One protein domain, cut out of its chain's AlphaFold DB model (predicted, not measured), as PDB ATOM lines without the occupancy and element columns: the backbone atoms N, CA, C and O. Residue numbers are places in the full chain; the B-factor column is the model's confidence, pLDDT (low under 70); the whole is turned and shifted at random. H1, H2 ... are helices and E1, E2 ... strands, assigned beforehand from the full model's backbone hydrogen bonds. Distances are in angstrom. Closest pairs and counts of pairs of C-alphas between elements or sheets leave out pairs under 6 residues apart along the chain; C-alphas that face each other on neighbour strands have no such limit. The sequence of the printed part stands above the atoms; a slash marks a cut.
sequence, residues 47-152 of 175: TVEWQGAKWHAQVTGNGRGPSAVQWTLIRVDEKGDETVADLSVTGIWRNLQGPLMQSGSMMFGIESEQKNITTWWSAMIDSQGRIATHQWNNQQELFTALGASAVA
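This is residues 47 to 152 of the 175 residues of an uncharacterized protein of Phycisphaerae bacterium (UniProt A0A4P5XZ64). Two four-stranded sheets stand partly face to face as a sandwich, and helix H1 covers the face of the second sheet that is turned away from the first. The first sheet, E1 to E4, meets the second, E5 to E8, mainly through E3 and E5, while E4 at one edge of the first sheet and E7 and E8 of the second have no part in that meeting. The printed part has 106 residues, with eight named strands followed by one named helix; both sheets are antiparallel, in the orders E1 - E2 - E3 - E4 and E5 - E6 - E7 - E8, and the class is mostly strand. The whole is compact, with a radius of gyration of the C-alphas of 14.0 A and spans of 37 by 33 by 20 A.

E1, residues 48 to 50, begins at C-alpha 48 at (-42.926, -37.933, 132.134). E2, residues 53 to 61, is 25.6 A long, and E3, residues 69 to 76, is 21.8 A. E4, residues 82 to 84, is short at 6.9 A. E5, residues 92 to 102, begins at C-alpha 92 at (-45.913, -39.824, 109.700), is 25.4 A long and bends by 69 degrees at residue 95. E6, residues 105 to 114, is 26.6 A long and bends by 51 degrees at residue 111. E7, residues 117 to 125, is 25.2 A, and E8, residues 131 to 136, is 16.3 A. H1, residues 139 to 152, is 20.5 A long and ends at C-alpha 152 at (-39.348, -18.325, 130.752).

E1 to E4 form a meander, each strand the antiparallel neighbour of the one before. N 48 and O 55 are 2.8 A apart in the hairpin E1 and E2, N 58 and O 72 2.8 A in E2 and E3, and N 75 and O 83 2.8 A in E3 and E4. The chain changes sheets at the link from E4 to E5. E3 and E5 have 12 pairs of C-alphas within 8 A, the closest those of Trp 71 and Trp 93 at 5.1 A. E5 to E8 form a second, twisted meander: N 97 and O 109 are 2.8 A apart, N 110 and O 121 2.8 A, and N 134 and O 122 2.9 A. H1 is on this sheet at a height of 8.5 A, over E5, E6 and E7, and runs along the strands, at 9 degrees to E7 on the local plane. The closest C-alphas of E7 and H1 are those of Trp 120 and Gln 139, 6.2 A apart. In H1, 8 of 10 O i to N i+4 pairs are within hydrogen-bond range.

The two C-alphas farthest apart, those of Arg 64 and Ala 152, are 42.1 A apart. The printed part has no cut and no long link. The mean pLDDT of the printed part is 84.3; residues 62 to 68 and 148 to 152 are under 70.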
ATOM      1  N   THR A  47     -40.280 -41.784 130.739       87.62
ATOM      2  CA  THR A  47     -41.642 -41.369 131.062       87.62
ATOM      3  C   THR A  47     -41.640 -40.018 131.770       87.62
ATOM      4  O   THR A  47     -40.844 -39.793 132.679       87.62
ATOM      5  N   VAL A  48     -42.571 -39.146 131.393       88.00
ATOM      6  CA  VAL A  48     -42.926 -37.933 132.134       88.00
ATOM      7  C   VAL A  48     -44.303 -38.110 132.765       88.00
ATOM      8  O   VAL A  48     -45.180 -38.746 132.186       88.00
ATOM      9  N   GLU A  49     -44.516 -37.547 133.946       87.69
ATOM     10  CA  GLU A  49     -45.830 -37.529 134.584       87.69
ATOM     11  C   GLU A  49     -46.495 -36.165 134.375       87.69
ATOM     12  O   GLU A  49     -45.888 -35.120 134.613       87.69
ATOM     13  N   TRP A  50     -47.739 -36.174 133.898       84.81
ATOM     14  CA  TRP A  50     -48.536 -34.974 133.662       84.81
ATOM     15  C   TRP A  50     -50.020 -35.278 133.865       84.81
ATOM     16  O   TRP A  50     -50.560 -36.191 133.236       84.81
ATOM     17  N   GLN A  51     -50.694 -34.493 134.715       82.31
ATOM     18  CA  GLN A  51     -52.127 -34.646 135.026       82.31
ATOM     19  C   GLN A  51     -52.502 -36.055 135.530       82.31
ATOM     20  O   GLN A  51     -53.507 -36.621 135.109       82.31
ATOM     21  N   GLY A  52     -51.660 -36.656 136.382       81.06
ATOM     22  CA  GLY A  52     -51.877 -38.009 136.921       81.06
ATOM     23  C   GLY A  52     -51.731 -39.139 135.894       81.06
ATOM     24  O   GLY A  52     -51.885 -40.306 136.234       81.06
ATOM     25  N   ALA A  53     -51.406 -38.814 134.639       86.19
ATOM     26  CA  ALA A  53     -51.095 -39.784 133.601       86.19
ATOM     27  C   ALA A  53     -49.595 -39.787 133.303       86.19
ATOM     28  O   ALA A  53     -48.909 -38.763 133.371       86.19
ATOM     29  N   LYS A  54     -49.094 -40.956 132.928       90.75
ATOM     30  CA  LYS A  54     -47.715 -41.146 132.491       90.75
ATOM     31  C   LYS A  54     -47.657 -41.024 130.978       90.75
ATOM     32  O   LYS A  54     -48.483 -41.590 130.275       90.75
ATOM     33  N   TRP A  55     -46.680 -40.304 130.461       90.19
ATOM     34  CA  TRP A  55     -46.509 -40.067 129.035       90.19
ATOM     35  C   TRP A  55     -45.113 -40.484 128.618       90.19
ATOM     36  O   TRP A  55     -44.142 -40.163 129.297       90.19
ATOM     37  N   HIS A  56     -44.993 -41.188 127.502       91.06
ATOM     38  CA  HIS A  56     -43.695 -41.509 126.928       91.06
ATOM     39  C   HIS A  56     -43.766 -41.486 125.405       91.06
ATOM     40  O   HIS A  56     -44.790 -41.800 124.804       91.06
ATOM     41  N   ALA A  57     -42.671 -41.087 124.773       90.81
ATOM     42  CA  ALA A  57     -42.523 -41.195 123.338       90.81
ATOM     43  C   ALA A  57     -42.083 -42.616 122.990       90.81
ATOM     44  O   ALA A  57     -41.213 -43.188 123.645       90.81
ATOM     45  N   GLN A  58     -42.661 -43.173 121.941       91.06
ATOM     46  CA  GLN A  58     -42.262 -44.458 121.398       91.06
ATOM     47  C   GLN A  58     -41.806 -44.258 119.962       91.06
ATOM     48  O   GLN A  58     -42.517 -43.675 119.139       91.06
ATOM     49  N   VAL A  59     -40.608 -44.753 119.665       89.50
ATOM     50  CA  VAL A  59     -40.033 -44.726 118.329       89.50
ATOM     51  C   VAL A  59     -39.989 -46.139 117.764       89.50
ATOM     52  O   VAL A  59     -39.422 -47.051 118.362       89.50
ATOM     53  N   THR A  60     -40.609 -46.314 116.600       86.88
ATOM     54  CA  THR A  60     -40.641 -47.580 115.869       86.88
ATOM     55  C   THR A  60     -39.756 -47.472 114.637       86.88
ATOM     56  O   THR A  60     -39.994 -46.652 113.750       86.88
ATOM     57  N   GLY A  61     -38.709 -48.292 114.603       81.38
ATOM     58  CA  GLY A  61     -37.719 -48.376 113.543       81.38
ATOM     59  C   GLY A  61     -37.911 -49.624 112.684       81.38
ATOM     60  O   GLY A  61     -37.593 -50.728 113.120       81.38
ATOM     61  N   ASN A  62     -38.353 -49.472 111.435       68.62
ATOM     62  CA  ASN A  62     -38.267 -50.529 110.428       68.62
ATOM     63  C   ASN A  62     -36.962 -50.354 109.647       68.62
ATOM     64  O   ASN A  62     -36.896 -49.585 108.692       68.62
ATOM     65  N   GLY A  63     -35.916 -51.094 110.028       56.19
ATOM     66  CA  GLY A  63     -34.577 -51.047 109.411       56.19
ATOM     67  C   GLY A  63     -34.488 -51.518 107.947       56.19
ATOM     68  O   GLY A  63     -33.424 -51.946 107.518       56.19
ATOM     69  N   ARG A  64     -35.593 -51.499 107.187       59.38
ATOM     70  CA  ARG A  64     -35.712 -52.031 105.815       59.38
ATOM     71  C   ARG A  64     -35.953 -50.963 104.734       59.38
ATOM     72  O   ARG A  64     -35.971 -51.317 103.561       59.38
ATOM     73  N   GLY A  65     -36.125 -49.683 105.079       56.75
ATOM     74  CA  GLY A  65     -36.345 -48.617 104.089       56.75
ATOM     75  C   GLY A  65     -35.962 -47.214 104.578       56.75
ATOM     76  O   GLY A  65     -35.765 -47.026 105.773       56.75
ATOM     77  N   PRO A  66     -35.870 -46.213 103.680       54.59
ATOM     78  CA  PRO A  66     -35.505 -44.829 104.027       54.59
ATOM     79  C   PRO A  66     -36.552 -44.133 104.923       54.59
ATOM     80  O   PRO A  66     -36.235 -43.230 105.700       54.59
ATOM     81  N   SER A  67     -37.796 -44.613 104.912       60.81
ATOM     82  CA  SER A  67     -38.888 -44.190 105.799       60.81
ATOM     83  C   SER A  67     -38.816 -44.870 107.180       60.81
ATOM     84  O   SER A  67     -39.838 -45.213 107.757       60.81
ATOM     85  N   ALA A  68     -37.609 -45.077 107.719       66.75
ATOM     86  CA  ALA A  68     -37.350 -46.055 108.780       66.75
ATOM     87  C   ALA A  68     -38.026 -45.777 110.128       66.75
ATOM     88  O   ALA A  68     -38.283 -46.728 110.853       66.75
ATOM     89  N   VAL A  69     -38.277 -44.516 110.482       80.25
ATOM     90  CA  VAL A  69     -38.623 -44.128 111.851       80.25
ATOM     91  C   VAL A  69     -40.011 -43.497 111.921       80.25
ATOM     92  O   VAL A  69     -40.295 -42.547 111.186       80.25
ATOM     93  N   GLN A  70     -40.844 -44.025 112.816       88.75
ATOM     94  CA  GLN A  70     -42.142 -43.471 113.181       88.75
ATOM     95  C   GLN A  70     -42.182 -43.201 114.683       88.75
ATOM     96  O   GLN A  70     -42.022 -44.114 115.492       88.75
ATOM     97  N   TRP A  71     -42.419 -41.945 115.040       90.69
ATOM     98  CA  TRP A  71     -42.665 -41.528 116.412       90.69
ATOM     99  C   TRP A  71     -44.152 -41.582 116.727       90.69
ATOM    100  O   TRP A  71     -45.001 -41.268 115.896       90.69
ATOM    101  N   THR A  72     -44.457 -41.966 117.954       91.88
ATOM    102  CA  THR A  72     -45.798 -41.936 118.529       91.88
ATOM    103  C   THR A  72     -45.688 -41.459 119.968       91.88
ATOM    104  O   THR A  72     -44.658 -41.653 120.618       91.88
ATOM    105  N   LEU A  73     -46.728 -40.796 120.463       92.38
ATOM    106  CA  LEU A  73     -46.824 -40.423 121.867       92.38
ATOM    107  C   LEU A  73     -47.788 -41.388 122.549       92.38
ATOM    108  O   LEU A  73     -48.919 -41.548 122.097       92.38
ATOM    109  N   ILE A  74     -47.342 -42.028 123.622       92.44
ATOM    110  CA  ILE A  74     -48.134 -42.973 124.399       92.44
ATOM    111  C   ILE A  74     -48.513 -42.320 125.721       92.44
ATOM    112  O   ILE A  74     -47.659 -41.804 126.447       92.44
ATOM    113  N   ARG A  75     -49.805 -42.361 126.035       91.00
ATOM    114  CA  ARG A  75     -50.358 -42.029 127.341       91.00
ATOM    115  C   ARG A  75     -50.705 -43.325 128.059       91.00
ATOM    116  O   ARG A  75     -51.461 -44.139 127.540       91.00
ATOM    117  N   VAL A  76     -50.183 -43.469 129.263       90.88
ATOM    118  CA  VAL A  76     -50.462 -44.558 130.189       90.88
ATOM    119  C   VAL A  76     -51.328 -43.996 131.310       90.88
ATOM    120  O   VAL A  76     -50.953 -43.013 131.961       90.88
ATOM    121  N   ASP A  77     -52.510 -44.571 131.489       87.12
ATOM    122  CA  ASP A  77     -53.431 -44.161 132.546       87.12
ATOM    123  C   ASP A  77     -53.019 -44.711 133.930       87.12
ATOM    124  O   ASP A  77     -52.004 -45.395 134.082       87.12
ATOM    125  N   GLU A  78     -53.801 -44.402 134.967       82.56
ATOM    126  CA  GLU A  78     -53.548 -44.885 136.335       82.56
ATOM    127  C   GLU A  78     -53.655 -46.415 136.474       82.56
ATOM    128  O   GLU A  78     -53.068 -46.993 137.390       82.56
ATOM    129  N   LYS A  79     -54.392 -47.080 135.576       84.00
ATOM    130  CA  LYS A  79     -54.550 -48.540 135.545       84.00
ATOM    131  C   LYS A  79     -53.412 -49.230 134.793       84.00
ATOM    132  O   LYS A  79     -53.285 -50.449 134.894       84.00
ATOM    133  N   GLY A  80     -52.574 -48.461 134.100       82.31
ATOM    134  CA  GLY A  80     -51.494 -48.965 133.263       82.31
ATOM    135  C   GLY A  80     -51.905 -49.221 131.813       82.31
ATOM    136  O   GLY A  80     -51.108 -49.792 131.074       82.31
ATOM    137  N   ASP A  81     -53.107 -48.814 131.398       87.31
ATOM    138  CA  ASP A  81     -53.565 -48.975 130.021       87.31
ATOM    139  C   ASP A  81     -52.852 -47.964 129.114       87.31
ATOM    140  O   ASP A  81     -52.892 -46.747 129.335       87.31
ATOM    141  N   GLU A  82     -52.188 -48.478 128.079       90.25
ATOM    142  CA  GLU A  82     -51.465 -47.679 127.093       90.25
ATOM    143  C   GLU A  82     -52.387 -47.265 125.944       90.25
ATOM    144  O   GLU A  82     -53.042 -48.085 125.299       90.25
ATOM    145  N   THR A  83     -52.404 -45.972 125.646       90.00
ATOM    146  CA  THR A  83     -53.178 -45.394 124.549       90.00
ATOM    147  C   THR A  83     -52.292 -44.487 123.712       90.00
ATOM    148  O   THR A  83     -51.538 -43.668 124.238       90.00
ATOM    149  N   VAL A  84     -52.375 -44.623 122.388       88.62
ATOM    150  CA  VAL A  84     -51.699 -43.697 121.476       88.62
ATOM    151  C   VAL A  84     -52.423 -42.356 121.544       88.62
ATOM    152  O   VAL A  84     -53.618 -42.271 121.266       88.62
ATOM    153  N   ALA A  85     -51.700 -41.310 121.925       87.94
ATOM    154  CA  ALA A  85     -52.229 -39.963 121.991       87.94
ATOM    155  C   ALA A  85     -52.283 -39.348 120.589       87.94
ATOM    156  O   ALA A  85     -51.252 -39.103 119.959       87.94
ATOM    157  N   ASP A  86     -53.496 -39.075 120.116       87.31
ATOM    158  CA  ASP A  86     -53.704 -38.343 118.872       87.31
ATOM    159  C   ASP A  86     -53.510 -36.844 119.114       87.31
ATOM    160  O   ASP A  86     -54.366 -36.173 119.688       87.31
ATOM    161  N   LEU A  87     -52.371 -36.316 118.665       87.75
ATOM    162  CA  LEU A  87     -52.071 -34.887 118.746       87.75
ATOM    163  C   LEU A  87     -52.686 -34.078 117.600       87.75
ATOM    164  O   LEU A  87     -52.310 -32.928 117.441       87.75
ATOM    165  N   SER A  88     -53.597 -34.633 116.792       87.50
ATOM    166  CA  SER A  88     -54.212 -33.956 115.635       87.50
ATOM    167  C   SER A  88     -53.205 -33.491 114.570       87.50
ATOM    168  O   SER A  88     -53.497 -32.610 113.763       87.50
ATOM    169  N   VAL A  89     -52.009 -34.089 114.543       88.38
ATOM    170  CA  VAL A  89     -50.962 -33.808 113.553       88.38
ATOM    171  C   VAL A  89     -51.010 -34.855 112.452       88.38
ATOM    172  O   VAL A  89     -50.774 -36.039 112.684       88.38
ATOM    173  N   THR A  90     -51.282 -34.410 111.230       89.25
ATOM    174  CA  THR A  90     -51.377 -35.286 110.060       89.25
ATOM    175  C   THR A  90     -50.007 -35.748 109.577       89.25
ATOM    176  O   THR A  90     -49.061 -34.962 109.588       89.25
ATOM    177  N   GLY A  91     -49.925 -36.965 109.040       88.00
ATOM    178  CA  GLY A  91     -48.704 -37.522 108.442       88.00
ATOM    179  C   GLY A  91     -47.963 -38.487 109.368       88.00
ATOM    180  O   GLY A  91     -48.467 -38.873 110.419       88.00
ATOM    181  N   ILE A  92     -46.781 -38.921 108.936       89.25
ATOM    182  CA  ILE A  92     -45.913 -39.824 109.700       89.25
ATOM    183  C   ILE A  92     -44.942 -38.971 110.505       89.25
ATOM    184  O   ILE A  92     -44.174 -38.207 109.924       89.25
ATOM    185  N   TRP A  93     -44.930 -39.118 111.829       91.38
ATOM    186  CA  TRP A  93     -44.014 -38.346 112.664       91.38
ATOM    187  C   TRP A  93     -42.601 -38.915 112.547       91.38
ATOM    188  O   TRP A  93     -42.339 -40.064 112.902       91.38
ATOM    189  N   ARG A  94     -41.686 -38.100 112.032       88.94
ATOM    190  CA  ARG A  94     -40.278 -38.440 111.795       88.94
ATOM    191  C   ARG A  94     -39.397 -38.080 112.978       88.94
ATOM    192  O   ARG A  94     -38.379 -38.731 113.201       88.94
ATOM    193  N   ASN A  95     -39.818 -37.082 113.750       89.00
ATOM    194  CA  ASN A  95     -39.125 -36.623 114.939       89.00
ATOM    195  C   ASN A  95     -40.123 -36.053 115.951       89.00
ATOM    196  O   ASN A  95     -41.142 -35.473 115.566       89.00
ATOM    197  N   LEU A  96     -39.802 -36.192 117.234       90.25
ATOM    198  CA  LEU A  96     -40.561 -35.642 118.349       90.25
ATOM    199  C   LEU A  96     -39.590 -34.988 119.337       90.25
ATOM    200  O   LEU A  96     -38.616 -35.598 119.769       90.25
ATOM    201  N   GLN A  97     -39.872 -33.745 119.705       88.88
ATOM    202  CA  GLN A  97     -39.088 -32.938 120.631       88.88
ATOM    203  C   GLN A  97     -39.943 -32.524 121.826       88.88
ATOM    204  O   GLN A  97     -41.124 -32.216 121.672       88.88
ATOM    205  N   GLY A  98     -39.332 -32.462 123.005       83.69
ATOM    206  CA  GLY A  98     -40.030 -32.269 124.276       83.69
ATOM    207  C   GLY A  98     -40.056 -33.565 125.091       83.69
ATOM    208  O   GLY A  98     -39.283 -34.479 124.796       83.69
ATOM    209  N   PRO A  99     -40.910 -33.666 126.121       86.25
ATOM    210  CA  PRO A  99     -41.930 -32.701 126.549       86.25
ATOM    211  C   PRO A  99     -41.331 -31.411 127.137       86.25
ATOM    212  O   PRO A  99     -40.379 -31.458 127.910       86.25
ATOM    213  N   LEU A 100     -41.913 -30.257 126.797       87.81
ATOM    214  CA  LEU A 100     -41.619 -28.965 127.425       87.81
ATOM    215  C   LEU A 100     -42.827 -28.502 128.239       87.81
ATOM    216  O   LEU A 100     -43.941 -28.469 127.726       87.81
ATOM    217  N   MET A 101     -42.617 -28.127 129.499       86.31
ATOM    218  CA  MET A 101     -43.691 -27.631 130.362       86.31
ATOM    219  C   MET A 101     -43.760 -26.107 130.269       86.31
ATOM    220  O   MET A 101     -42.808 -25.426 130.641       86.31
ATOM    221  N   GLN A 102     -44.880 -25.567 129.791       77.19
ATOM    222  CA  GLN A 102     -45.075 -24.128 129.633       77.19
ATOM    223  C   GLN A 102     -46.501 -23.719 129.995       77.19
ATOM    224  O   GLN A 102     -47.465 -24.281 129.485       77.19
ATOM    225  N   SER A 103     -46.645 -22.695 130.844       75.00
ATOM    226  CA  SER A 103     -47.941 -22.059 131.142       75.00
ATOM    227  C   SER A 103     -49.046 -23.048 131.549       75.00
ATOM    228  O   SER A 103     -50.202 -22.895 131.165       75.00
ATOM    229  N   GLY A 104     -48.691 -24.097 132.299       83.44
ATOM    230  CA  GLY A 104     -49.644 -25.133 132.712       83.44
ATOM    231  C   GLY A 104     -50.088 -26.069 131.582       83.44
ATOM    232  O   GLY A 104     -51.139 -26.695 131.700       83.44
ATOM    233  N   SER A 105     -49.305 -26.155 130.507       87.75
ATOM    234  CA  SER A 105     -49.493 -27.062 129.374       87.75
ATOM    235  C   SER A 105     -48.198 -27.815 129.067       87.75
ATOM    236  O   SER A 105     -47.098 -27.309 129.294       87.75
ATOM    237  N   MET A 106     -48.329 -29.018 128.522       90.12
ATOM    238  CA  MET A 106     -47.223 -29.819 128.012       90.12
ATOM    239  C   MET A 106     -47.135 -29.639 126.496       90.12
ATOM    240  O   MET A 106     -48.104 -29.893 125.784       90.12
ATOM    241  N   MET A 107     -45.990 -29.186 126.001       91.19
ATOM    242  CA  MET A 107     -45.759 -28.863 124.597       91.19
ATOM    243  C   MET A 107     -44.754 -29.821 123.957       91.19
ATOM    244  O   MET A 107     -43.755 -30.205 124.569       91.19
ATOM    245  N   PHE A 108     -45.010 -30.159 122.696       91.12
ATOM    246  CA  PHE A 108     -44.164 -30.996 121.856       91.12
ATOM    247  C   PHE A 108     -43.904 -30.320 120.516       91.12
ATOM    248  O   PHE A 108     -44.802 -29.702 119.943       91.12
ATOM    249  N   GLY A 109     -42.690 -30.479 119.998       92.81
ATOM    250  CA  GLY A 109     -42.359 -30.198 118.606       92.81
ATOM    251  C   GLY A 109     -42.393 -31.477 117.788       92.81
ATOM    252  O   GLY A 109     -41.830 -32.482 118.208       92.81
ATOM    253  N   ILE A 110     -43.042 -31.458 116.633       93.88
ATOM    254  CA  ILE A 110     -43.240 -32.635 115.789       93.88
ATOM    255  C   ILE A 110     -42.771 -32.303 114.380       93.88
ATOM    256  O   ILE A 110     -43.220 -31.339 113.761       93.88
ATOM    257  N   GLU A 111     -41.882 -33.138 113.862       92.44
ATOM    258  CA  GLU A 111     -41.579 -33.191 112.438       92.44
ATOM    259  C   GLU A 111     -42.473 -34.259 111.818       92.44
ATOM    260  O   GLU A 111     -42.382 -35.431 112.188       92.44
ATOM    261  N   SER A 112     -43.344 -33.869 110.895       92.12
ATOM    262  CA  SER A 112     -44.262 -34.787 110.229       92.12
ATOM    263  C   SER A 112     -44.023 -34.800 108.729       92.12
ATOM    264  O   SER A 112     -43.915 -33.753 108.093       92.12
ATOM    265  N   GLU A 113     -43.978 -35.990 108.148       90.75
ATOM    266  CA  GLU A 113     -43.862 -36.194 106.712       90.75
ATOM    267  C   GLU A 113     -45.221 -36.589 106.128       90.75
ATOM    268  O   GLU A 113     -45.833 -37.588 106.520       90.75
ATOM    269  N   GLN A 114     -45.698 -35.810 105.157       88.62
ATOM    270  CA  GLN A 114     -46.940 -36.076 104.443       88.62
ATOM    271  C   GLN A 114     -46.699 -35.952 102.939       88.62
ATOM    272  O   GLN A 114     -46.330 -34.893 102.447       88.62
ATOM    273  N   LYS A 115     -46.923 -37.039 102.186       86.81
ATOM    274  CA  LYS A 115     -46.721 -37.077 100.722       86.81
ATOM    275  C   LYS A 115     -45.317 -36.593 100.293       86.81
ATOM    276  O   LYS A 115     -45.201 -35.842  99.330       86.81
ATOM    277  N   ASN A 116     -44.271 -37.023 101.007       84.75
ATOM    278  CA  ASN A 116     -42.867 -36.609 100.827       84.75
ATOM    279  C   ASN A 116     -42.592 -35.114 101.088       84.75
ATOM    280  O   ASN A 116     -41.574 -34.586 100.643       84.75
ATOM    281  N   ILE A 117     -43.493 -34.419 101.788       88.69
ATOM    282  CA  ILE A 117     -43.298 -33.040 102.235       88.69
ATOM    283  C   ILE A 117     -43.120 -33.057 103.751       88.69
ATOM    284  O   ILE A 117     -43.994 -33.532 104.479       88.69
ATOM    285  N   THR A 118     -41.994 -32.522 104.220       91.12
ATOM    286  CA  THR A 118     -41.743 -32.305 105.647       91.12
ATOM    287  C   THR A 118     -42.503 -31.071 106.121       91.12
ATOM    288  O   THR A 118     -42.382 -29.986 105.554       91.12
ATOM    289  N   THR A 119     -43.276 -31.240 107.186       93.50
ATOM    290  CA  THR A 119     -44.047 -30.199 107.863       93.50
ATOM    291  C   THR A 119     -43.666 -30.157 109.336       93.50
ATOM    292  O   THR A 119     -43.332 -31.179 109.935       93.50
ATOM    293  N   TRP A 120     -43.711 -28.966 109.924       93.56
ATOM    294  CA  TRP A 120     -43.289 -28.724 111.300       93.56
ATOM    295  C   TRP A 120     -44.497 -28.317 112.121       93.56
ATOM    296  O   TRP A 120     -45.227 -27.410 111.735       93.56
ATOM    297  N   TRP A 121     -44.714 -28.978 113.247       94.25
ATOM    298  CA  TRP A 121     -45.880 -28.762 114.091       94.25
ATOM    299  C   TRP A 121     -45.461 -28.569 115.539       94.25
ATOM    300  O   TRP A 121     -44.502 -29.178 116.005       94.25
ATOM    301  N   SER A 122     -46.209 -27.756 116.270       92.50
ATOM    302  CA  SER A 122     -46.211 -27.797 117.726       92.50
ATOM    303  C   SER A 122     -47.568 -28.249 118.225       92.50
ATOM    304  O   SER A 122     -48.582 -27.712 117.781       92.50
ATOM    305  N   ALA A 123     -47.580 -29.182 119.169       92.06
ATOM    306  CA  ALA A 123     -48.781 -29.622 119.861       92.06
ATOM    307  C   ALA A 123     -48.679 -29.251 121.340       92.06
ATOM    308  O   ALA A 123     -47.652 -29.493 121.968       92.06
ATOM    309  N   MET A 124     -49.734 -28.661 121.889       91.31
ATOM    310  CA  MET A 124     -49.848 -28.292 123.296       91.31
ATOM    311  C   MET A 124     -51.022 -29.042 123.907       91.31
ATOM    312  O   MET A 124     -52.115 -29.025 123.349       91.31
ATOM    313  N   ILE A 125     -50.789 -29.678 125.049       90.12
ATOM    314  CA  ILE A 125     -51.800 -30.359 125.851       90.12
ATOM    315  C   ILE A 125     -51.982 -29.555 127.131       90.12
ATOM    316  O   ILE A 125     -51.059 -29.471 127.944       90.12
ATOM    317  N   ASP A 126     -53.148 -28.945 127.308       89.06
ATOM    318  CA  ASP A 126     -53.433 -28.163 128.508       89.06
ATOM    319  C   ASP A 126     -53.719 -29.053 129.734       89.06
ATOM    320  O   ASP A 126     -53.720 -30.288 129.675       89.06
ATOM    321  N   SER A 127     -53.969 -28.422 130.880       84.19
ATOM    322  CA  SER A 127     -54.321 -29.116 132.122       84.19
ATOM    323  C   SER A 127     -55.646 -29.886 132.063       84.19
ATOM    324  O   SER A 127     -55.877 -30.764 132.886       84.19
ATOM    325  N   GLN A 128     -56.510 -29.587 131.094       83.88
ATOM    326  CA  GLN A 128     -57.775 -30.283 130.862       83.88
ATOM    327  C   GLN A 128     -57.642 -31.393 129.805       83.88
ATOM    328  O   GLN A 128     -58.632 -32.045 129.478       83.88
ATOM    329  N   GLY A 129     -56.436 -31.621 129.272       82.44
ATOM    330  CA  GLY A 129     -56.185 -32.582 128.202       82.44
ATOM    331  C   GLY A 129     -56.631 -32.099 126.820       82.44
ATOM    332  O   GLY A 129     -56.691 -32.903 125.892       82.44
ATOM    333  N   ARG A 130     -56.957 -30.811 126.658       86.88
ATOM    334  CA  ARG A 130     -57.292 -30.230 125.354       86.88
ATOM    335  C   ARG A 130     -56.021 -30.031 124.550       86.88
ATOM    336  O   ARG A 130     -55.004 -29.583 125.077       86.88
ATOM    337  N   ILE A 131     -56.113 -30.351 123.265       90.25
ATOM    338  CA  ILE A 131     -54.982 -30.340 122.346       90.25
ATOM    339  C   ILE A 131     -55.118 -29.134 121.424       90.25
ATOM    340  O   ILE A 131     -56.142 -28.959 120.765       90.25
ATOM    341  N   ALA A 132     -54.081 -28.305 121.380       90.81
ATOM    342  CA  ALA A 132     -53.945 -27.210 120.432       90.81
ATOM    343  C   ALA A 132     -52.714 -27.450 119.557       90.81
ATOM    344  O   ALA A 132     -51.615 -27.663 120.068       90.81
ATOM    345  N   THR A 133     -52.892 -27.398 118.241       93.12
ATOM    346  CA  THR A 133     -51.809 -27.585 117.274       93.12
ATOM    347  C   THR A 133     -51.567 -26.335 116.455       93.12
ATOM    348  O   THR A 133     -52.512 -25.667 116.036       93.12
ATOM    349  N   HIS A 134     -50.305 -26.068 116.147       91.94
ATOM    350  CA  HIS A 134     -49.908 -25.019 115.220       91.94
ATOM    351  C   HIS A 134     -48.890 -25.562 114.222       91.94
ATOM    352  O   HIS A 134     -47.945 -26.242 114.621       91.94
ATOM    353  N   GLN A 135     -49.093 -25.271 112.938       93.88
ATOM    354  CA  GLN A 135     -48.146 -25.612 111.883       93.88
ATOM    355  C   GLN A 135     -47.204 -24.433 111.639       93.88
ATOM    356  O   GLN A 135     -47.655 -23.308 111.436       93.88
ATOM    357  N   TRP A 136     -45.907 -24.708 111.621       93.00
ATOM    358  CA  TRP A 136     -44.844 -23.742 111.374       93.00
ATOM    359  C   TRP A 136     -44.332 -23.860 109.941       93.00
ATOM    360  O   TRP A 136     -44.347 -24.943 109.348       93.00
ATOM    361  N   ASN A 137     -43.823 -22.756 109.389       91.19
ATOM    362  CA  ASN A 137     -43.311 -22.752 108.016       91.19
ATOM    363  C   ASN A 137     -41.975 -23.491 107.901       91.19
ATOM    364  O   ASN A 137     -41.646 -24.039 106.851       91.19
ATOM    365  N   ASN A 138     -41.183 -23.483 108.972       90.50
ATOM    366  CA  ASN A 138     -39.861 -24.087 109.008       90.50
ATOM    367  C   ASN A 138     -39.476 -24.533 110.426       90.50
ATOM    368  O   ASN A 138     -40.112 -24.185 111.422       90.50
ATOM    369  N   GLN A 139     -38.387 -25.297 110.498       88.19
ATOM    370  CA  GLN A 139     -37.848 -25.844 111.738       88.19
ATOM    371  C   GLN A 139     -37.382 -24.757 112.721       88.19
ATOM    372  O   GLN A 139     -37.529 -24.913 113.932       88.19
ATOM    373  N   GLN A 140     -36.828 -23.651 112.218       87.94
ATOM    374  CA  GLN A 140     -36.314 -22.576 113.063       87.94
ATOM    375  C   GLN A 140     -37.447 -21.867 113.813       87.94
ATOM    376  O   GLN A 140     -37.302 -21.578 114.995       87.94
ATOM    377  N   GLU A 141     -38.580 -21.622 113.157       87.94
ATOM    378  CA  GLU A 141     -39.779 -21.056 113.782       87.94
ATOM    379  C   GLU A 141     -40.325 -21.970 114.882       87.94
ATOM    380  O   GLU A 141     -40.597 -21.491 115.984       87.94
ATOM    381  N   LEU A 142     -40.385 -23.285 114.629       87.81
ATOM    382  CA  LEU A 142     -40.757 -24.270 115.645       87.81
ATOM    383  C   LEU A 142     -39.815 -24.201 116.854       87.81
ATOM    384  O   LEU A 142     -40.271 -24.093 117.989       87.81
ATOM    385  N   PHE A 143     -38.500 -24.232 116.633       84.19
ATOM    386  CA  PHE A 143     -37.531 -24.163 117.726       84.19
ATOM    387  C   PHE A 143     -37.570 -22.839 118.472       84.19
ATOM    388  O   PHE A 143     -37.396 -22.833 119.684       84.19
ATOM    389  N   THR A 144     -37.806 -21.720 117.791       85.50
ATOM    390  CA  THR A 144     -37.994 -20.427 118.452       85.50
ATOM    391  C   THR A 144     -39.240 -20.458 119.331       85.50
ATOM    392  O   THR A 144     -39.181 -19.994 120.464       85.50
ATOM    393  N   ALA A 145     -40.340 -21.059 118.871       82.81
ATOM    394  CA  ALA A 145     -41.545 -21.222 119.681       82.81
ATOM    395  C   ALA A 145     -41.305 -22.127 120.901       82.81
ATOM    396  O   ALA A 145     -41.716 -21.789 122.007       82.81
ATOM    397  N   LEU A 146     -40.573 -23.232 120.744       82.44
ATOM    398  CA  LEU A 146     -40.196 -24.128 121.846       82.44
ATOM    399  C   LEU A 146     -39.147 -23.500 122.791       82.44
ATOM    400  O   LEU A 146     -39.176 -23.712 123.999       82.44
ATOM    401  N   GLY A 147     -38.222 -22.702 122.259       70.75
ATOM    402  CA  GLY A 147     -37.105 -22.083 122.977       70.75
ATOM    403  C   GLY A 147     -37.490 -20.808 123.725       70.75
ATOM    404  O   GLY A 147     -37.101 -20.642 124.880       70.75
ATOM    405  N   ALA A 148     -38.333 -19.952 123.138       57.97
ATOM    406  CA  ALA A 148     -38.974 -18.839 123.849       57.97
ATOM    407  C   ALA A 148     -39.771 -19.338 125.069       57.97
ATOM    408  O   ALA A 148     -39.902 -18.640 126.072       57.97
ATOM    409  N   SER A 149     -40.234 -20.585 124.999       53.28
ATOM    410  CA  SER A 149     -40.950 -21.275 126.066       53.28
ATOM    411  C   SER A 149     -40.026 -21.839 127.153       53.28
ATOM    412  O   SER A 149     -40.402 -21.838 128.322       53.28
ATOM    413  N   ALA A 150     -38.799 -22.243 126.805       45.78
ATOM    414  CA  ALA A 150     -37.791 -22.720 127.758       45.78
ATOM    415  C   ALA A 150     -37.105 -21.581 128.544       45.78
ATOM    416  O   ALA A 150     -36.746 -21.754 129.708       45.78
ATOM    417  N   VAL A 151     -36.952 -20.392 127.944       39.25
ATOM    418  CA  VAL A 151     -36.279 -19.240 128.584       39.25
ATOM    419  C   VAL A 151     -37.134 -18.591 129.688       39.25
ATOM    420  O   VAL A 151     -36.595 -17.932 130.577       39.25
ATOM    421  N   ALA A 152     -38.446 -18.847 129.721       34.53
ATOM    422  CA  ALA A 152     -39.348 -18.325 130.752       34.53
ATOM    423  C   ALA A 152     -39.183 -18.975 132.147       34.53
ATOM    424  O   ALA A 152     -39.833 -18.535 133.092       34.53
TER     425      ALA A 152